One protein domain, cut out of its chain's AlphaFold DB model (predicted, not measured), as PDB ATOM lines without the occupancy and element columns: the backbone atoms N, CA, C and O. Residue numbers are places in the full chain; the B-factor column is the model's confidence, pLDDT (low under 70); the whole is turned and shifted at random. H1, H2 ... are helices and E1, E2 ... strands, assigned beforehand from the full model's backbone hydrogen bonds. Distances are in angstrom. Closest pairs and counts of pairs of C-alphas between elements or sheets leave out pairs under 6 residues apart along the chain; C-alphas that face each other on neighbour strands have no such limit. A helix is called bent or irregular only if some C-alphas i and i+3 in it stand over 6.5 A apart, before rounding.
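AT A GLANCE: This is residues 459 to 604 of the 605 residues of the protein "uncharacterized protein KIAA0754-like" of Cucurbita maxima (UniProt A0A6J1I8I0). A short helix, H5, lies in the middle, between a small three-strand sheet and the long helix H8; H2 packs on H5 with its residues 488 to 495, and H6 and H7 pack on H8. The hairpin of E1 and E2 reaches towards one end of the longest axis, and H1 lies far from the middle, touching no helix. The printed part has 146 residues with eight named helices and three named strands, in the order H1 E1 E2 H2 H3 E3 H4 H5 H6 H7 H8; the class is mixed, helices and strands, and the sheet's order is E2, E1, E3, antiparallel. The whole is compact, with a radius of gyration of the C-alphas of 15.2 A and spans of 42 by 36 by 30 A.

HOW THE PARTS SIT: H1, residues 459 to 463, is not on the sheet. E1, residues 468 to 475, bends by 54 degrees at residue 472 and forms a hairpin with E2, residues 481 to 487; N 471 and O 484 are within hydrogen-bond range at 2.9 A. H2, residues 488 to 506, has a kink of 45 degrees near residue 500, is irregular, with C-alphas 501 and 504 7.9 A apart, and only grazes the sheet with residues 488 to 492. After H3, residues 512 to 515, comes E3, residues 531 to 533, antiparallel to E1, with N 474 and O 532 at 2.9 A. E2, H2, H3 and E3 make a split strand-helix-strand unit, two strands of one sheet joined through helices, with E1 between E2 and E3 in the sheet; the crossover is right-handed. H4, residues 543 to 546, is close to but not clearly touching H7, residues 563 to 572; their closest C-alphas, of Phe 544 and Gln 565, are 6.4 A apart. H5, residues 549 to 554, is on the sheet at a height of 8.2 A, and touches H2 about perpendicular at 83 degrees, the closest C-alphas being Lys 491 and Leu 554, 5.3 A. H6, residues 557 to 560, only grazes the sheet, and touches H3 at C-alphas 559 and 515, 4.6 A. H8, residues 581 to 596, is the hub, touching H3, only just with 3 pairs of C-alphas within 8 A, H5, H6 and H7; the closest C-alphas of H7 and H8 are Leu 566 and Leu 584, 6.2 A, at a steep tilt of 39 degrees. Every O i to N i+4 pair is within hydrogen-bond range in H1, H5, H7 and H8, and 13 of 15 in H2; H3, H4 and H6 are too short for one.

IN THESE COORDINATES: H1 begins at C-alpha 459 (182.167, 191.364, 180.146), and H8 ends at C-alpha 596 (181.947, 199.253, 177.661). E1 is 21.0 A long, E2 20.5 A, H2 24.2 A, H7 14.8 A and H8 22.7 A.

THE WHOLE: The farthest C-alphas, Cys 478 and Ser 599, are 43.2 A apart. The printed part has no cut; the link from H3 to E3, residues 516 to 530, is long. No printed residue is under 70 in pLDDT.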
ATOM      1  N   GLU A 459     182.427 192.798 179.964       96.06
ATOM      2  CA  GLU A 459     182.167 191.364 180.146       96.06
ATOM      3  C   GLU A 459     182.965 190.496 179.154       96.06
ATOM      4  O   GLU A 459     183.616 189.530 179.556       96.06
ATOM      5  N   TYR A 460     182.997 190.874 177.871       97.06
ATOM      6  CA  TYR A 460     183.853 190.231 176.870       97.06
ATOM      7  C   TYR A 460     185.338 190.428 177.196       97.06
ATOM      8  O   TYR A 460     186.109 189.472 177.157       97.06
ATOM      9  N   LEU A 461     185.752 191.653 177.536       97.50
ATOM     10  CA  LEU A 461     187.158 191.956 177.820       97.50
ATOM     11  C   LEU A 461     187.666 191.164 179.037       97.50
ATOM     12  O   LEU A 461     188.737 190.569 178.972       97.50
ATOM     13  N   GLN A 462     186.873 191.068 180.106       95.44
ATOM     14  CA  GLN A 462     187.187 190.279 181.299       95.44
ATOM     15  C   GLN A 462     187.209 188.771 181.013       95.44
ATOM     16  O   GLN A 462     188.164 188.100 181.393       95.44
ATOM     17  N   SER A 463     186.207 188.233 180.306       97.25
ATOM     18  CA  SER A 463     186.154 186.797 179.973       97.25
ATOM     19  C   SER A 463     187.260 186.344 179.011       97.25
ATOM     20  O   SER A 463     187.658 185.183 179.054       97.25
ATOM     21  N   ASN A 464     187.816 187.258 178.207       97.44
ATOM     22  CA  ASN A 464     188.992 187.020 177.359       97.44
ATOM     23  C   ASN A 464     190.322 187.452 178.025       97.44
ATOM     24  O   ASN A 464     191.356 187.496 177.362       97.44
ATOM     25  N   ASN A 465     190.314 187.770 179.328       97.06
ATOM     26  CA  ASN A 465     191.476 188.197 180.124       97.06
ATOM     27  C   ASN A 465     192.214 189.458 179.597       97.06
ATOM     28  O   ASN A 465     193.399 189.671 179.860       97.06
ATOM     29  N   ILE A 466     191.512 190.328 178.867       97.56
ATOM     30  CA  ILE A 466     192.025 191.590 178.316       97.56
ATOM     31  C   ILE A 466     191.949 192.679 179.402       97.56
ATOM     32  O   ILE A 466     191.072 193.542 179.401       97.56
ATOM     33  N   VAL A 467     192.866 192.605 180.372       96.81
ATOM     34  CA  VAL A 467     192.902 193.496 181.551       96.81
ATOM     35  C   VAL A 467     193.819 194.718 181.399       96.81
ATOM     36  O   VAL A 467     193.608 195.719 182.088       96.81
ATOM     37  N   MET A 468     194.794 194.671 180.485       98.12
ATOM     38  CA  MET A 468     195.688 195.788 180.151       98.12
ATOM     39  C   MET A 468     195.446 196.242 178.710       98.12
ATOM     40  O   MET A 468     195.473 195.431 177.785       98.12
ATOM     41  N   ILE A 469     195.219 197.543 178.518       98.38
ATOM     42  CA  ILE A 469     195.006 198.163 177.208       98.38
ATOM     43  C   ILE A 469     196.253 198.954 176.830       98.38
ATOM     44  O   ILE A 469     196.569 199.969 177.452       98.38
ATOM     45  N   LYS A 470     196.944 198.474 175.799       98.19
ATOM     46  CA  LYS A 470     198.187 199.036 175.266       98.19
ATOM     47  C   LYS A 470     197.929 200.113 174.210       98.19
ATOM     48  O   LYS A 470     196.871 200.121 173.571       98.19
ATOM     49  N   GLY A 471     198.900 200.996 173.995       97.69
ATOM     50  CA  GLY A 471     198.891 201.950 172.890       97.69
ATOM     51  C   GLY A 471     200.228 202.651 172.664       97.69
ATOM     52  O   GLY A 471     200.937 203.004 173.607       97.69
ATOM     53  N   ASP A 472     200.541 202.869 171.387       97.62
ATOM     54  CA  ASP A 472     201.752 203.546 170.932       97.62
ATOM     55  C   ASP A 472     201.741 205.043 171.282       97.62
ATOM     56  O   ASP A 472     200.751 205.757 171.068       97.62
ATOM     57  N   VAL A 473     202.877 205.546 171.762       97.81
ATOM     58  CA  VAL A 473     203.094 206.949 172.126       97.81
ATOM     59  C   VAL A 473     204.431 207.478 171.604       97.81
ATOM     60  O   VAL A 473     205.378 206.725 171.378       97.81
ATOM     61  N   ARG A 474     204.524 208.802 171.451       97.81
ATOM     62  CA  ARG A 474     205.763 209.545 171.174       97.81
ATOM     63  C   ARG A 474     205.981 210.605 172.248       97.81
ATOM     64  O   ARG A 474     205.086 211.401 172.534       97.81
ATOM     65  N   CYS A 475     207.187 210.683 172.801       98.12
ATOM     66  CA  CYS A 475     207.589 211.824 173.621       98.12
ATOM     67  C   CYS A 475     207.911 213.043 172.741       98.12
ATOM     68  O   CYS A 475     208.741 212.958 171.839       98.12
ATOM     69  N   LYS A 476     207.332 214.209 173.043       96.56
ATOM     70  CA  LYS A 476     207.628 215.479 172.354       96.56
ATOM     71  C   LYS A 476     208.968 216.131 172.704       96.56
ATOM     72  O   LYS A 476     209.342 217.094 172.045       96.56
ATOM     73  N   LYS A 477     209.656 215.667 173.751       97.25
ATOM     74  CA  LYS A 477     210.914 216.262 174.238       97.25
ATOM     75  C   LYS A 477     212.149 215.490 173.777       97.25
ATOM     76  O   LYS A 477     213.097 216.099 173.309       97.25
ATOM     77  N   CYS A 478     212.129 214.159 173.879       97.25
ATOM     78  CA  CYS A 478     213.228 213.286 173.441       97.25
ATOM     79  C   CYS A 478     212.898 212.456 172.188       97.25
ATOM     80  O   CYS A 478     213.604 211.495 171.894       97.25
ATOM     81  N   GLU A 479     211.789 212.771 171.513       96.81
ATOM     82  CA  GLU A 479     211.308 212.205 170.236       96.81
ATOM     83  C   GLU A 479     211.036 210.688 170.197       96.81
ATOM     84  O   GLU A 479     210.470 210.193 169.224       96.81
ATOM     85  N   ARG A 480     211.400 209.945 171.248       97.44
ATOM     86  CA  ARG A 480     211.328 208.482 171.300       97.44
ATOM     87  C   ARG A 480     209.884 207.975 171.255       97.44
ATOM     88  O   ARG A 480     209.006 208.509 171.937       97.44
ATOM     89  N   TYR A 481     209.699 206.905 170.486       97.62
ATOM     90  CA  TYR A 481     208.472 206.122 170.367       97.62
ATOM     91  C   TYR A 481     208.548 204.887 171.266       97.62
ATOM     92  O   TYR A 481     209.606 204.260 171.344       97.62
ATOM     93  N   TYR A 482     207.449 204.558 171.938       97.75
ATOM     94  CA  TYR A 482     207.313 203.386 172.809       97.75
ATOM     95  C   TYR A 482     205.830 203.056 173.034       97.75
ATOM     96  O   TYR A 482     204.951 203.808 172.614       97.75
ATOM     97  N   GLU A 483     205.545 201.925 173.671       97.81
ATOM     98  CA  GLU A 483     204.195 201.517 174.068       97.81
ATOM     99  C   GLU A 483     203.989 201.818 175.560       97.81
ATOM    100  O   GLU A 483     204.889 201.576 176.362       97.81
ATOM    101  N   ILE A 484     202.806 202.308 175.940       97.62
ATOM    102  CA  ILE A 484     202.363 202.342 177.345       97.62
ATOM    103  C   ILE A 484     201.033 201.604 177.499       97.62
ATOM    104  O   ILE A 484     200.290 201.421 176.532       97.62
ATOM    105  N   GLU A 485     200.709 201.195 178.723       97.88
ATOM    106  CA  GLU A 485     199.507 200.416 179.019       97.88
ATOM    107  C   GLU A 485     198.702 200.955 180.203       97.88
ATOM    108  O   GLU A 485     199.240 201.473 181.181       97.88
ATOM    109  N   TYR A 486     197.380 200.807 180.113       98.31
ATOM    110  CA  TYR A 486     196.433 201.172 181.162       98.31
ATOM    111  C   TYR A 486     195.681 199.940 181.658       98.31
ATOM    112  O   TYR A 486     195.145 199.171 180.860       98.31
ATOM    113  N   ASN A 487     195.563 199.789 182.979       98.12
ATOM    114  CA  ASN A 487     194.640 198.818 183.556       98.12
ATOM    115  C   ASN A 487     193.193 199.233 183.242       98.12
ATOM    116  O   ASN A 487     192.755 200.322 183.630       98.12
ATOM    117  N   LEU A 488     192.469 198.353 182.544       97.75
ATOM    118  CA  LEU A 488     191.125 198.602 182.028       97.75
ATOM    119  C   LEU A 488     190.151 199.020 183.132       97.75
ATOM    120  O   LEU A 488     189.467 200.033 182.996       97.75
ATOM    121  N   MET A 489     190.100 198.253 184.222       97.31
ATOM    122  CA  MET A 489     189.129 198.469 185.293       97.31
ATOM    123  C   MET A 489     189.416 199.770 186.036       97.31
ATOM    124  O   MET A 489     188.527 200.611 186.137       97.31
ATOM    125  N   ASN A 490     190.660 199.979 186.474       97.75
ATOM    126  CA  ASN A 490     191.037 201.153 187.264       97.75
ATOM    127  C   ASN A 490     190.811 202.462 186.489       97.75
ATOM    128  O   ASN A 490     190.256 203.416 187.034       97.75
ATOM    129  N   LYS A 491     191.201 202.515 185.205       98.12
ATOM    130  CA  LYS A 491     191.013 203.722 184.384       98.12
ATOM    131  C   LYS A 491     189.579 203.921 183.905       98.12
ATOM    132  O   LYS A 491     189.151 205.066 183.783       98.12
ATOM    133  N   PHE A 492     188.809 202.858 183.682       98.00
ATOM    134  CA  PHE A 492     187.388 203.018 183.375       98.00
ATOM    135  C   PHE A 492     186.591 203.515 184.591       98.00
ATOM    136  O   PHE A 492     185.740 204.388 184.449       98.00
ATOM    137  N   ASP A 493     186.903 203.009 185.783       97.00
ATOM    138  CA  ASP A 493     186.295 203.392 187.062       97.00
ATOM    139  C   ASP A 493     186.598 204.860 187.444       97.00
ATOM    140  O   ASP A 493     185.704 205.604 187.854       97.00
ATOM    141  N   GLU A 494     187.828 205.333 187.199       97.69
ATOM    142  CA  GLU A 494     188.209 206.756 187.283       97.69
ATOM    143  C   GLU A 494     187.301 207.649 186.414       97.69
ATOM    144  O   GLU A 494     186.761 208.655 186.886       97.69
ATOM    145  N   ILE A 495     187.085 207.255 185.156       97.56
ATOM    146  CA  ILE A 495     186.269 207.998 184.184       97.56
ATOM    147  C   ILE A 495     184.777 207.915 184.530       97.56
ATOM    148  O   ILE A 495     184.070 208.918 184.427       97.56
ATOM    149  N   ALA A 496     184.294 206.756 184.979       97.19
ATOM    150  CA  ALA A 496     182.907 206.557 185.384       97.19
ATOM    151  C   ALA A 496     182.527 207.474 186.557       97.19
ATOM    152  O   ALA A 496     181.542 208.205 186.449       97.19
ATOM    153  N   ARG A 497     183.345 207.526 187.622       97.12
ATOM    154  CA  ARG A 497     183.121 208.439 188.762       97.12
ATOM    155  C   ARG A 497     183.264 209.915 188.389       97.12
ATOM    156  O   ARG A 497     182.585 210.759 188.970       97.12
ATOM    157  N   PHE A 498     184.138 210.252 187.440       96.69
ATOM    158  CA  PHE A 498     184.240 211.623 186.933       96.69
ATOM    159  C   PHE A 498     182.966 212.044 186.180       96.69
ATOM    160  O   PHE A 498     182.445 213.132 186.418       96.69
ATOM    161  N   ILE A 499     182.426 211.168 185.325       96.12
ATOM    162  CA  ILE A 499     181.153 211.405 184.632       96.12
ATOM    163  C   ILE A 499     180.009 211.514 185.644       96.12
ATOM    164  O   ILE A 499     179.234 212.457 185.560       96.12
ATOM    165  N   GLU A 500     179.920 210.602 186.614       95.38
ATOM    166  CA  GLU A 500     178.884 210.614 187.657       95.38
ATOM    167  C   GLU A 500     178.834 211.934 188.437       95.38
ATOM    168  O   GLU A 500     177.747 212.438 188.708       95.38
ATOM    169  N   ARG A 501     179.995 212.531 188.732       95.38
ATOM    170  CA  ARG A 501     180.086 213.820 189.432       95.38
ATOM    171  C   ARG A 501     179.750 215.024 188.552       95.38
ATOM    172  O   ARG A 501     179.089 215.943 189.019       95.38
ATOM    173  N   GLU A 502     180.245 215.055 187.314       94.19
ATOM    174  CA  GLU A 502     180.274 216.286 186.509       94.19
ATOM    175  C   GLU A 502     179.266 216.330 185.351       94.19
ATOM    176  O   GLU A 502     179.154 217.368 184.699       94.19
ATOM    177  N   ARG A 503     178.527 215.247 185.059       90.56
ATOM    178  CA  ARG A 503     177.620 215.152 183.890       90.56
ATOM    179  C   ARG A 503     176.683 216.350 183.752       90.56
ATOM    180  O   ARG A 503     176.569 216.900 182.658       90.56
ATOM    181  N   ASP A 504     176.060 216.767 184.847       90.31
ATOM    182  CA  ASP A 504     175.077 217.854 184.842       90.31
ATOM    183  C   ASP A 504     175.747 219.222 184.609       90.31
ATOM    184  O   ASP A 504     175.186 220.090 183.941       90.31
ATOM    185  N   ASN A 505     177.010 219.378 185.025       92.31
ATOM    186  CA  ASN A 505     177.832 220.558 184.741       92.31
ATOM    187  C   ASN A 505     178.331 220.608 183.282       92.31
ATOM    188  O   ASN A 505     178.690 221.684 182.793       92.31
ATOM    189  N   MET A 506     178.348 219.487 182.548       91.69
ATOM    190  CA  MET A 506     178.910 219.425 181.187       91.69
ATOM    191  C   MET A 506     178.041 220.088 180.107       91.69
ATOM    192  O   MET A 506     178.594 220.542 179.107       91.69
ATOM    193  N   HIS A 507     176.714 220.172 180.261       91.25
ATOM    194  CA  HIS A 507     175.812 220.836 179.296       91.25
ATOM    195  C   HIS A 507     176.046 220.422 177.815       91.25
ATOM    196  O   HIS A 507     176.215 221.266 176.929       91.25
ATOM    197  N   ASP A 508     176.102 219.111 177.540       91.38
ATOM    198  CA  ASP A 508     176.468 218.501 176.244       91.38
ATOM    199  C   ASP A 508     177.889 218.821 175.711       91.38
ATOM    200  O   ASP A 508     178.151 218.693 174.506       91.38
ATOM    201  N   ARG A 509     178.818 219.290 176.550       95.38
ATOM    202  CA  ARG A 509     180.146 219.771 176.134       95.38
ATOM    203  C   ARG A 509     181.258 219.212 177.009       95.38
ATOM    204  O   ARG A 509     181.135 219.095 178.220       95.38
ATOM    205  N   ALA A 510     182.396 218.915 176.388       96.44
ATOM    206  CA  ALA A 510     183.548 218.409 177.117       96.44
ATOM    207  C   ALA A 510     184.110 219.463 178.102       96.44
ATOM    208  O   ALA A 510     184.357 220.612 177.690       96.44
ATOM    209  N   PRO A 511     184.371 219.083 179.370       96.44
ATOM    210  CA  PRO A 511     185.037 219.940 180.343       96.44
ATOM    211  C   PRO A 511     186.470 220.270 179.900       96.44
ATOM    212  O   PRO A 511     187.002 219.706 178.940       96.44
ATOM    213  N   ILE A 512     187.105 221.239 180.565       95.38
ATOM    214  CA  ILE A 512     188.407 221.777 180.132       95.38
ATOM    215  C   ILE A 512     189.487 220.684 180.102       95.38
ATOM    216  O   ILE A 512     190.191 220.584 179.099       95.38
ATOM    217  N   CYS A 513     189.532 219.808 181.108       94.50
ATOM    218  CA  CYS A 513     190.423 218.644 181.158       94.50
ATOM    219  C   CYS A 513     190.248 217.678 179.971       94.50
ATOM    220  O   CYS A 513     191.223 217.130 179.482       94.50
ATOM    221  N   TRP A 514     189.036 217.494 179.442       96.69
ATOM    222  CA  TRP A 514     188.802 216.626 178.280       96.69
ATOM    223  C   TRP A 514     189.107 217.301 176.940       96.69
ATOM    224  O   TRP A 514     189.348 216.614 175.949       96.69
ATOM    225  N   LYS A 515     189.087 218.638 176.881       96.31
ATOM    226  CA  LYS A 515     189.508 219.411 175.697       96.31
ATOM    227  C   LYS A 515     191.030 219.516 175.619       96.31
ATOM    228  O   LYS A 515     191.596 219.322 174.543       96.31
ATOM    229  N   ASN A 516     191.655 219.764 176.768       95.81
ATOM    230  CA  ASN A 516     193.085 219.966 176.960       95.81
ATOM    231  C   ASN A 516     193.607 218.908 177.959       95.81
ATOM    232  O   ASN A 516     193.840 219.246 179.122       95.81
ATOM    233  N   PRO A 517     193.726 217.629 177.557       95.50
ATOM    234  CA  PRO A 517     194.102 216.567 178.480       95.50
ATOM    235  C   PRO A 517     195.561 216.673 178.913       95.50
ATOM    236  O   PRO A 517     196.455 216.908 178.096       95.50
ATOM    237  N   ILE A 518     195.755 216.463 180.214       93.81
ATOM    238  CA  ILE A 518     197.050 216.269 180.864       93.81
ATOM    239  C   ILE A 518     197.704 215.044 180.216       93.81
ATOM    240  O   ILE A 518     197.060 214.009 180.040       93.81
ATOM    241  N   LEU A 519     198.959 215.184 179.801       96.19
ATOM    242  CA  LEU A 519     199.699 214.123 179.122       96.19
ATOM    243  C   LEU A 519     200.523 213.317 180.134       96.19
ATOM    244  O   LEU A 519     200.968 213.890 181.128       96.19
ATOM    245  N   PRO A 520     200.810 212.028 179.883       95.94
ATOM    246  CA  PRO A 520     201.776 211.298 180.691       95.94
ATOM    247  C   PRO A 520     203.174 211.942 180.665       95.94
ATOM    248  O   PRO A 520     203.574 212.612 179.701       95.94
ATOM    249  N   ASN A 521     203.929 211.702 181.735       97.19
ATOM    250  CA  ASN A 521     205.349 212.036 181.835       97.19
ATOM    251  C   ASN A 521     206.173 210.980 181.083       97.19
ATOM    252  O   ASN A 521     205.777 209.817 181.019       97.19
ATOM    253  N   CYS A 522     207.317 211.360 180.512       97.62
ATOM    254  CA  CYS A 522     208.129 210.427 179.732       97.62
ATOM    255  C   CYS A 522     209.066 209.607 180.620       97.62
ATOM    256  O   CYS A 522     209.964 210.164 181.243       97.62
ATOM    257  N   GLU A 523     208.946 208.280 180.613       96.38
ATOM    258  CA  GLU A 523     209.838 207.396 181.382       96.38
ATOM    259  C   GLU A 523     211.324 207.518 180.984       96.38
ATOM    260  O   GLU A 523     212.214 207.326 181.813       96.38
ATOM    261  N   HIS A 524     211.608 207.888 179.729       96.56
ATOM    262  CA  HIS A 524     212.963 207.892 179.176       96.56
ATOM    263  C   HIS A 524     213.752 209.185 179.415       96.56
ATOM    264  O   HIS A 524     214.965 209.121 179.599       96.56
ATOM    265  N   CYS A 525     213.096 210.351 179.385       96.62
ATOM    266  CA  CYS A 525     213.737 211.649 179.645       96.62
ATOM    267  C   CYS A 525     213.220 212.356 180.904       96.62
ATOM    268  O   CYS A 525     213.739 213.409 181.254       96.62
ATOM    269  N   ARG A 526     212.222 211.782 181.590       94.88
ATOM    270  CA  ARG A 526     211.592 212.267 182.837       94.88
ATOM    271  C   ARG A 526     210.892 213.627 182.753       94.88
ATOM    272  O   ARG A 526     210.275 214.046 183.723       94.88
ATOM    273  N   GLU A 527     210.900 214.250 181.580       96.75
ATOM    274  CA  GLU A 527     210.103 215.428 181.256       96.75
ATOM    275  C   GLU A 527     208.606 215.179 181.484       96.75
ATOM    276  O   GLU A 527     208.037 214.174 181.037       96.75
ATOM    277  N   GLU A 528     207.956 216.133 182.140       96.44
ATOM    278  CA  GLU A 528     206.532 216.058 182.437       96.44
ATOM    279  C   GLU A 528     205.654 216.388 181.228       96.44
ATOM    280  O   GLU A 528     206.072 217.107 180.315       96.44
ATOM    281  N   ASN A 529     204.405 215.909 181.250       95.81
ATOM    282  CA  ASN A 529     203.330 216.382 180.373       95.81
ATOM    283  C   ASN A 529     203.692 216.416 178.870       95.81
ATOM    284  O   ASN A 529     203.312 217.340 178.150       95.81
ATOM    285  N   CYS A 530     204.442 215.422 178.381       96.56
ATOM    286  CA  CYS A 530     205.063 215.474 177.052       96.56
ATOM    287  C   CYS A 530     204.838 214.239 176.169       96.56
ATOM    288  O   CYS A 530     205.307 214.217 175.028       96.56
ATOM    289  N   VAL A 531     204.153 213.212 176.669       97.56
ATOM    290  CA  VAL A 531     203.907 211.957 175.948       97.56
ATOM    291  C   VAL A 531     202.574 212.035 175.212       97.56
ATOM    292  O   VAL A 531     201.531 212.206 175.834       97.56
ATOM    293  N   GLU A 532     202.586 211.922 173.885       96.62
ATOM    294  CA  GLU A 532     201.377 212.018 173.061       96.62
ATOM    295  C   GLU A 532     201.040 210.685 172.381       96.62
ATOM    296  O   GLU A 532     201.950 209.977 171.948       96.62
ATOM    297  N   PRO A 533     199.745 210.330 172.265       97.19
ATOM    298  CA  PRO A 533     199.319 209.114 171.582       97.19
ATOM    299  C   PRO A 533     199.604 209.204 170.084       97.19
ATOM    300  O   PRO A 533     199.346 210.236 169.457       97.19
ATOM    301  N   MET A 534     200.058 208.101 169.494       95.56
ATOM    302  CA  MET A 534     200.158 207.982 168.044       95.56
ATOM    303  C   MET A 534     198.751 207.886 167.445       95.56
ATOM    304  O   MET A 534     198.008 206.933 167.675       95.56
ATOM    305  N   ILE A 535     198.368 208.909 166.684       93.94
ATOM    306  CA  ILE A 535     197.057 209.030 166.042       93.94
ATOM    307  C   ILE A 535     197.285 209.110 164.524       93.94
ATOM    308  O   ILE A 535     198.048 209.974 164.100       93.94
ATOM    309  N   PRO A 536     196.617 208.279 163.694       91.31
ATOM    310  CA  PRO A 536     196.733 208.347 162.238       91.31
ATOM    311  C   PRO A 536     196.352 209.711 161.647       91.31
ATOM    312  O   PRO A 536     195.338 210.308 162.032       91.31
ATOM    313  N   ASP A 537     197.142 210.169 160.678       85.75
ATOM    314  CA  ASP A 537     196.985 211.468 160.025       85.75
ATOM    315  C   ASP A 537     195.713 211.620 159.181       85.75
ATOM    316  O   ASP A 537     194.991 210.676 158.878       85.75
ATOM    317  N   GLU A 538     195.412 212.871 158.826       85.12
ATOM    318  CA  GLU A 538     194.163 213.282 158.173       85.12
ATOM    319  C   GLU A 538     194.180 213.192 156.640       85.12
ATOM    320  O   GLU A 538     193.274 213.725 155.997       85.12
ATOM    321  N   GLU A 539     195.193 212.565 156.048       82.81
ATOM    322  CA  GLU A 539     195.329 212.427 154.592       82.81
ATOM    323  C   GLU A 539     194.389 211.347 154.034       82.81
ATOM    324  O   GLU A 539     193.675 211.601 153.064       82.81
ATOM    325  N   ASP A 540     194.310 210.188 154.702       83.81
ATOM    326  CA  ASP A 540     193.361 209.115 154.389       83.81
ATOM    327  C   ASP A 540     192.370 208.885 155.543       83.81
ATOM    328  O   ASP A 540     192.691 208.259 156.555       83.81
ATOM    329  N   ASP A 541     191.117 209.312 155.350       81.75
ATOM    330  CA  ASP A 541     189.994 209.060 156.266       81.75
ATOM    331  C   ASP A 541     189.772 207.552 156.549       81.75
ATOM    332  O   ASP A 541     189.154 207.191 157.558       81.75
ATOM    333  N   ASN A 542     190.258 206.643 155.694       85.38
ATOM    334  CA  ASN A 542     190.198 205.203 155.935       85.38
ATOM    335  C   ASN A 542     191.230 204.724 156.981       85.38
ATOM    336  O   ASN A 542     190.928 203.768 157.701       85.38
ATOM    337  N   GLN A 543     192.354 205.419 157.198       88.88
ATOM    338  CA  GLN A 543     193.288 205.114 158.298       88.88
ATOM    339  C   GLN A 543     192.668 205.345 159.686       88.88
ATOM    340  O   GLN A 543     193.088 204.711 160.655       88.88
ATOM    341  N   PHE A 544     191.606 206.155 159.806       92.62
ATOM    342  CA  PHE A 544     190.870 206.340 161.068       92.62
ATOM    343  C   PHE A 544     190.258 205.036 161.616       92.62
ATOM    344  O   PHE A 544     189.939 204.960 162.804       92.62
ATOM    345  N   ARG A 545     190.158 203.980 160.791       91.12
ATOM    346  CA  ARG A 545     189.802 202.622 161.240       91.12
ATOM    347  C   ARG A 545     190.807 202.034 162.241       91.12
ATOM    348  O   ARG A 545     190.436 201.131 162.973       91.12
ATOM    349  N   ARG A 546     192.048 202.542 162.272       92.56
ATOM    350  CA  ARG A 546     193.152 202.114 163.153       92.56
ATOM    351  C   ARG A 546     193.281 202.945 164.436       92.56
ATOM    352  O   ARG A 546     194.226 202.743 165.185       92.56
ATOM    353  N   ILE A 547     192.387 203.902 164.698       95.94
ATOM    354  CA  ILE A 547     192.444 204.692 165.938       95.94
ATOM    355  C   ILE A 547     192.145 203.784 167.140       95.94
ATOM    356  O   ILE A 547     191.110 203.119 167.185       95.94
ATOM    357  N   ASN A 548     193.032 203.790 168.136       97.44
ATOM    358  CA  ASN A 548     192.886 203.013 169.364       97.44
ATOM    359  C   ASN A 548     191.912 203.693 170.349       97.44
ATOM    360  O   ASN A 548     192.309 204.361 171.305       97.44
ATOM    361  N   TRP A 549     190.611 203.564 170.077       97.94
ATOM    362  CA  TRP A 549     189.558 204.287 170.800       97.94
ATOM    363  C   TRP A 549     189.518 203.997 172.305       97.94
ATOM    364  O   TRP A 549     189.292 204.920 173.086       97.94
ATOM    365  N   LEU A 550     189.769 202.751 172.726       98.44
ATOM    366  CA  LEU A 550     189.763 202.384 174.146       98.44
ATOM    367  C   LEU A 550     190.978 202.952 174.890       98.44
ATOM    368  O   LEU A 550     190.821 203.515 175.967       98.44
ATOM    369  N   PHE A 551     192.174 202.889 174.301       98.50
ATOM    370  CA  PHE A 551     193.368 203.514 174.876       98.50
ATOM    371  C   PHE A 551     193.209 205.033 175.029       98.50
ATOM    372  O   PHE A 551     193.511 205.594 176.084       98.50
ATOM    373  N   LEU A 552     192.664 205.701 174.003       98.38
ATOM    374  CA  LEU A 552     192.382 207.137 174.056       98.38
ATOM    375  C   LEU A 552     191.318 207.493 175.102       98.38
ATOM    376  O   LEU A 552     191.417 208.566 175.696       98.38
ATOM    377  N   LEU A 553     190.332 206.622 175.349       98.50
ATOM    378  CA  LEU A 553     189.393 206.782 176.459       98.50
ATOM    379  C   LEU A 553     190.123 206.689 177.803       98.50
ATOM    380  O   LEU A 553     190.065 207.636 178.579       98.50
ATOM    381  N   LEU A 554     190.822 205.580 178.066       98.31
ATOM    382  CA  LEU A 554     191.411 205.263 179.376       98.31
ATOM    383  C   LEU A 554     192.542 206.220 179.788       98.31
ATOM    384  O   LEU A 554     192.678 206.529 180.970       98.31
ATOM    385  N   GLY A 555     193.308 206.743 178.827       97.19
ATOM    386  CA  GLY A 555     194.268 207.827 179.068       97.19
ATOM    387  C   GLY A 555     193.635 209.223 179.183       97.19
ATOM    388  O   GLY A 555     194.350 210.196 179.388       97.19
ATOM    389  N   GLN A 556     192.316 209.348 178.997       97.44
ATOM    390  CA  GLN A 556     191.574 210.608 178.849       97.44
ATOM    391  C   GLN A 556     192.037 211.494 177.659       97.44
ATOM    392  O   GLN A 556     191.773 212.696 177.577       97.44
ATOM    393  N   LEU A 557     192.684 210.885 176.662       97.81
ATOM    394  CA  LEU A 557     193.365 211.542 175.541       97.81
ATOM    395  C   LEU A 557     192.463 211.870 174.335       97.81
ATOM    396  O   LEU A 557     192.951 212.431 173.353       97.81
ATOM    397  N   ILE A 558     191.152 211.591 174.376       98.00
ATOM    398  CA  ILE A 558     190.201 211.873 173.269       98.00
ATOM    399  C   ILE A 558     190.267 213.342 172.795       98.00
ATOM    400  O   ILE A 558     190.130 213.612 171.600       98.00
ATOM    401  N   GLY A 559     190.559 214.294 173.690       97.12
ATOM    402  CA  GLY A 559     190.762 215.708 173.345       97.12
ATOM    403  C   GLY A 559     191.891 215.972 172.344       97.12
ATOM    404  O   GLY A 559     191.858 216.984 171.636       97.12
ATOM    405  N   ARG A 560     192.861 215.055 172.225       96.38
ATOM    406  CA  ARG A 560     193.984 215.143 171.281       96.38
ATOM    407  C   ARG A 560     193.582 214.891 169.830       96.38
ATOM    408  O   ARG A 560     194.256 215.398 168.937       96.38
ATOM    409  N   LEU A 561     192.472 214.190 169.593       96.75
ATOM    410  CA  LEU A 561     191.940 213.951 168.252       96.75
ATOM    411  C   LEU A 561     191.554 215.260 167.552       96.75
ATOM    412  O   LEU A 561     191.102 216.230 168.171       96.75
ATOM    413  N   LYS A 562     191.692 215.274 166.230       95.06
ATOM    414  CA  LYS A 562     191.294 216.366 165.345       95.06
ATOM    415  C   LYS A 562     189.823 216.250 164.922       95.06
ATOM    416  O   LYS A 562     189.140 215.250 165.155       95.06
ATOM    417  N   LEU A 563     189.302 217.305 164.292       94.94
ATOM    418  CA  LEU A 563     187.869 217.430 164.008       94.94
ATOM    419  C   LEU A 563     187.359 216.413 162.967       94.94
ATOM    420  O   LEU A 563     186.197 216.012 163.062       94.94
ATOM    421  N   LYS A 564     188.187 215.970 162.004       94.50
ATOM    422  CA  LYS A 564     187.812 214.882 161.077       94.50
ATOM    423  C   LYS A 564     187.611 213.561 161.824       94.50
ATOM    424  O   LYS A 564     186.545 212.958 161.728       94.50
ATOM    425  N   GLN A 565     188.597 213.164 162.627       95.69
ATOM    426  CA  GLN A 565     188.628 211.903 163.377       95.69
ATOM    427  C   GLN A 565     187.425 211.781 164.336       95.69
ATOM    428  O   GLN A 565     186.727 210.768 164.355       95.69
ATOM    429  N   LEU A 566     187.092 212.857 165.060       96.69
ATOM    430  CA  LEU A 566     185.902 212.907 165.925       96.69
ATOM    431  C   LEU A 566     184.577 212.824 165.134       96.69
ATOM    432  O   LEU A 566     183.609 212.205 165.585       96.69
ATOM    433  N   LYS A 567     184.517 213.398 163.923       94.88
ATOM    434  CA  LYS A 567     183.358 213.259 163.020       94.88
ATOM    435  C   LYS A 567     183.253 211.860 162.407       94.88
ATOM    436  O   LYS A 567     182.128 211.414 162.180       94.88
ATOM    437  N   TYR A 568     184.373 211.175 162.166       94.25
ATOM    438  CA  TYR A 568     184.415 209.768 161.754       94.25
ATOM    439  C   TYR A 568     183.852 208.861 162.851       94.25
ATOM    440  O   TYR A 568     182.978 208.042 162.562       94.25
ATOM    441  N   PHE A 569     184.264 209.059 164.109       95.38
ATOM    442  CA  PHE A 569     183.707 208.336 165.256       95.38
ATOM    443  C   PHE A 569     182.183 208.479 165.319       95.38
ATOM    444  O   PHE A 569     181.447 207.491 165.301       95.38
ATOM    445  N   CYS A 570     181.694 209.723 165.306       94.25
ATOM    446  CA  CYS A 570     180.262 210.002 165.380       94.25
ATOM    447  C   CYS A 570     179.479 209.496 164.154       94.25
ATOM    448  O   CYS A 570     178.289 209.219 164.268       94.25
ATOM    449  N   ALA A 571     180.115 209.355 162.982       92.12
ATOM    450  CA  ALA A 571     179.470 208.794 161.793       92.12
ATOM    451  C   ALA A 571     179.122 207.306 161.956       92.12
ATOM    452  O   ALA A 571     178.060 206.889 161.500       92.12
ATOM    453  N   HIS A 572     180.006 206.527 162.586       91.50
ATOM    454  CA  HIS A 572     179.860 205.073 162.719       91.50
ATOM    455  C   HIS A 572     179.144 204.664 164.018       91.50
ATOM    456  O   HIS A 572     178.460 203.650 164.039       91.50
ATOM    457  N   THR A 573     179.182 205.505 165.058       91.38
ATOM    458  CA  THR A 573     178.426 205.312 166.316       91.38
ATOM    459  C   THR A 573     177.048 205.991 166.331       91.38
ATOM    460  O   THR A 573     176.446 206.157 167.387       91.38
ATOM    461  N   TYR A 574     176.537 206.409 165.166       88.62
ATOM    462  CA  TYR A 574     175.224 207.057 164.964       88.62
ATOM    463  C   TYR A 574     175.002 208.413 165.678       88.62
ATOM    464  O   TYR A 574     173.924 209.006 165.557       88.62
ATOM    465  N   ASN A 575     176.025 208.955 166.341       89.69
ATOM    466  CA  ASN A 575     175.990 210.222 167.075       89.69
ATOM    467  C   ASN A 575     175.851 211.470 166.174       89.69
ATOM    468  O   ASN A 575     176.170 211.482 164.980       89.69
ATOM    469  N   HIS A 576     175.378 212.579 166.755       86.88
ATOM    470  CA  HIS A 576     175.164 213.819 166.004       86.88
ATOM    471  C   HIS A 576     176.481 214.545 165.660       86.88
ATOM    472  O   HIS A 576     177.064 215.264 166.473       86.88
ATOM    473  N   ARG A 577     176.897 214.452 164.391       88.75
ATOM    474  CA  ARG A 577     178.037 215.201 163.834       88.75
ATOM    475  C   ARG A 577     177.773 216.715 163.819       88.75
ATOM    476  O   ARG A 577     177.045 217.212 162.964       88.75
ATOM    477  N   THR A 578     178.412 217.447 164.729       91.19
ATOM    478  CA  THR A 578     178.424 218.921 164.793       91.19
ATOM    479  C   THR A 578     179.770 219.512 164.328       91.19
ATOM    480  O   THR A 578     180.711 218.781 164.012       91.19
ATOM    481  N   GLY A 579     179.864 220.841 164.233       90.06
ATOM    482  CA  GLY A 579     181.130 221.566 164.059       90.06
ATOM    483  C   GLY A 579     181.886 221.810 165.372       90.06
ATOM    484  O   GLY A 579     183.098 221.986 165.344       90.06
ATOM    485  N   ALA A 580     181.186 221.788 166.509       95.06
ATOM    486  CA  ALA A 580     181.740 222.089 167.826       95.06
ATOM    487  C   ALA A 580     182.579 220.911 168.372       95.06
ATOM    488  O   ALA A 580     182.043 219.831 168.633       95.06
ATOM    489  N   LYS A 581     183.903 221.100 168.513       96.31
ATOM    490  CA  LYS A 581     184.844 220.033 168.916       96.31
ATOM    491  C   LYS A 581     184.544 219.494 170.319       96.31
ATOM    492  O   LYS A 581     184.563 218.289 170.528       96.31
ATOM    493  N   ASP A 582     184.236 220.385 171.253       96.56
ATOM    494  CA  ASP A 582     183.884 220.088 172.644       96.56
ATOM    495  C   ASP A 582     182.662 219.166 172.768       96.56
ATOM    496  O   ASP A 582     182.702 218.194 173.521       96.56
ATOM    497  N   ARG A 583     181.606 219.410 171.985       96.25
ATOM    498  CA  ARG A 583     180.424 218.538 171.940       96.25
ATOM    499  C   ARG A 583     180.708 217.194 171.267       96.25
ATOM    500  O   ARG A 583     180.139 216.186 171.668       96.25
ATOM    501  N   LEU A 584     181.607 217.141 170.279       97.25
ATOM    502  CA  LEU A 584     182.043 215.858 169.711       97.25
ATOM    503  C   LEU A 584     182.884 215.039 170.699       97.25
ATOM    504  O   LEU A 584     182.675 213.839 170.788       97.25
ATOM    505  N   ILE A 585     183.792 215.666 171.457       97.69
ATOM    506  CA  ILE A 585     184.581 214.985 172.500       97.69
ATOM    507  C   ILE A 585     183.642 214.371 173.549       97.69
ATOM    508  O   ILE A 585     183.753 213.182 173.827       97.69
ATOM    509  N   PHE A 586     182.680 215.148 174.063       96.94
ATOM    510  CA  PHE A 586     181.662 214.680 175.017       96.94
ATOM    511  C   PHE A 586     180.884 213.461 174.496       96.94
ATOM    512  O   PHE A 586     180.825 212.430 175.166       96.94
ATOM    513  N   LEU A 587     180.358 213.545 173.265       96.50
ATOM    514  CA  LEU A 587     179.647 212.433 172.625       96.50
ATOM    515  C   LEU A 587     180.545 211.201 172.423       96.50
ATOM    516  O   LEU A 587     180.062 210.082 172.566       96.50
ATOM    517  N   THR A 588     181.835 211.381 172.118       97.62
ATOM    518  CA  THR A 588     182.790 210.270 171.978       97.62
ATOM    519  C   THR A 588     183.064 209.576 173.314       97.62
ATOM    520  O   THR A 588     183.040 208.349 173.356       97.62
ATOM    521  N   TYR A 589     183.261 210.327 174.405       97.69
ATOM    522  CA  TYR A 589     183.415 209.761 175.753       97.69
ATOM    523  C   TYR A 589     182.197 208.923 176.154       97.69
ATOM    524  O   TYR A 589     182.334 207.726 176.403       97.69
ATOM    525  N   LEU A 590     180.999 209.520 176.163       96.50
ATOM    526  CA  LEU A 590     179.787 208.818 176.597       96.50
ATOM    527  C   LEU A 590     179.474 207.607 175.710       96.50
ATOM    528  O   LEU A 590     179.158 206.537 176.225       96.50
ATOM    529  N   ALA A 591     179.630 207.722 174.389       96.94
ATOM    530  CA  ALA A 591     179.394 206.602 173.481       96.94
ATOM    531  C   ALA A 591     180.380 205.439 173.684       96.94
ATOM    532  O   ALA A 591     179.963 204.289 173.563       96.94
ATOM    533  N   LEU A 592     181.650 205.702 174.011       97.88
ATOM    534  CA  LEU A 592     182.616 204.647 174.342       97.88
ATOM    535  C   LEU A 592     182.322 204.017 175.710       97.88
ATOM    536  O   LEU A 592     182.309 202.792 175.822       97.88
ATOM    537  N   CYS A 593     181.984 204.816 176.724       97.44
ATOM    538  CA  CYS A 593     181.557 204.290 178.022       97.44
ATOM    539  C   CYS A 593     180.283 203.433 177.909       97.44
ATOM    540  O   CYS A 593     180.178 202.394 178.560       97.44
ATOM    541  N   LYS A 594     179.356 203.800 177.019       96.69
ATOM    542  CA  LYS A 594     178.154 203.018 176.694       96.69
ATOM    543  C   LYS A 594     178.446 201.734 175.910       96.69
ATOM    544  O   LYS A 594     177.671 200.791 176.014       96.69
ATOM    545  N   GLN A 595     179.535 201.658 175.146       96.50
ATOM    546  CA  GLN A 595     179.973 200.391 174.544       96.50
ATOM    547  C   GLN A 595     180.587 199.457 175.600       96.50
ATOM    548  O   GLN A 595     180.290 198.265 175.605       96.50
ATOM    549  N   LEU A 596     181.363 200.005 176.543       96.69
ATOM    550  CA  LEU A 596     181.947 199.253 177.661       96.69
ATOM    551  C   LEU A 596     180.895 198.735 178.654       96.69
ATOM    552  O   LEU A 596     180.966 197.577 179.068       96.69
ATOM    553  N   GLN A 597     179.901 199.559 179.005       95.81
ATOM    554  CA  GLN A 597     178.774 199.202 179.875       95.81
ATOM    555  C   GLN A 597     177.414 199.594 179.256       95.81
ATOM    556  O   GLN A 597     176.821 200.601 179.657       95.81
ATOM    557  N   PRO A 598     176.854 198.787 178.331       93.38
ATOM    558  CA  PRO A 598     175.577 199.089 177.670       93.38
ATOM    559  C   PRO A 598     174.379 199.228 178.620       93.38
ATOM    560  O   PRO A 598     173.458 199.998 178.346       93.38
ATOM    561  N   SER A 599     174.401 198.511 179.746       90.56
ATOM    562  CA  SER A 599     173.344 198.529 180.766       90.56
ATOM    563  C   SER A 599     173.349 199.792 181.638       90.56
ATOM    564  O   SER A 599     172.355 200.073 182.311       90.56
ATOM    565  N   ASN A 600     174.447 200.559 181.661       90.44
ATOM    566  CA  ASN A 600     174.599 201.695 182.564       90.44
ATOM    567  C   ASN A 600     173.972 202.970 181.970       90.44
ATOM    568  O   ASN A 600     174.453 203.544 180.991       90.44
ATOM    569  N   ARG A 601     172.889 203.451 182.598       87.62
ATOM    570  CA  ARG A 601     172.135 204.637 182.146       87.62
ATOM    571  C   ARG A 601     172.917 205.953 182.258       87.62
ATOM    572  O   ARG A 601     172.503 206.942 181.640       87.62
ATOM    573  N   LEU A 602     174.030 205.970 182.996       86.69
ATOM    574  CA  LEU A 602     174.932 207.119 183.118       86.69
ATOM    575  C   LEU A 602     175.520 207.547 181.763       86.69
ATOM    576  O   LEU A 602     175.717 208.734 181.524       86.69
ATOM    577  N   PHE A 603     175.735 206.600 180.847       88.75
ATOM    578  CA  PHE A 603     176.418 206.838 179.570       88.75
ATOM    579  C   PHE A 603     175.471 207.076 178.382       88.75
ATOM    580  O   PHE A 603     175.871 207.000 177.222       88.75
ATOM    581  N   ASN A 604     174.193 207.365 178.646       83.69
ATOM    582  CA  ASN A 604     173.267 207.791 177.598       83.69
ATOM    583  C   ASN A 604     173.507 209.259 177.201       83.69
ATOM    584  O   ASN A 604     173.478 210.142 178.064       83.69
TER     585      ASN A 604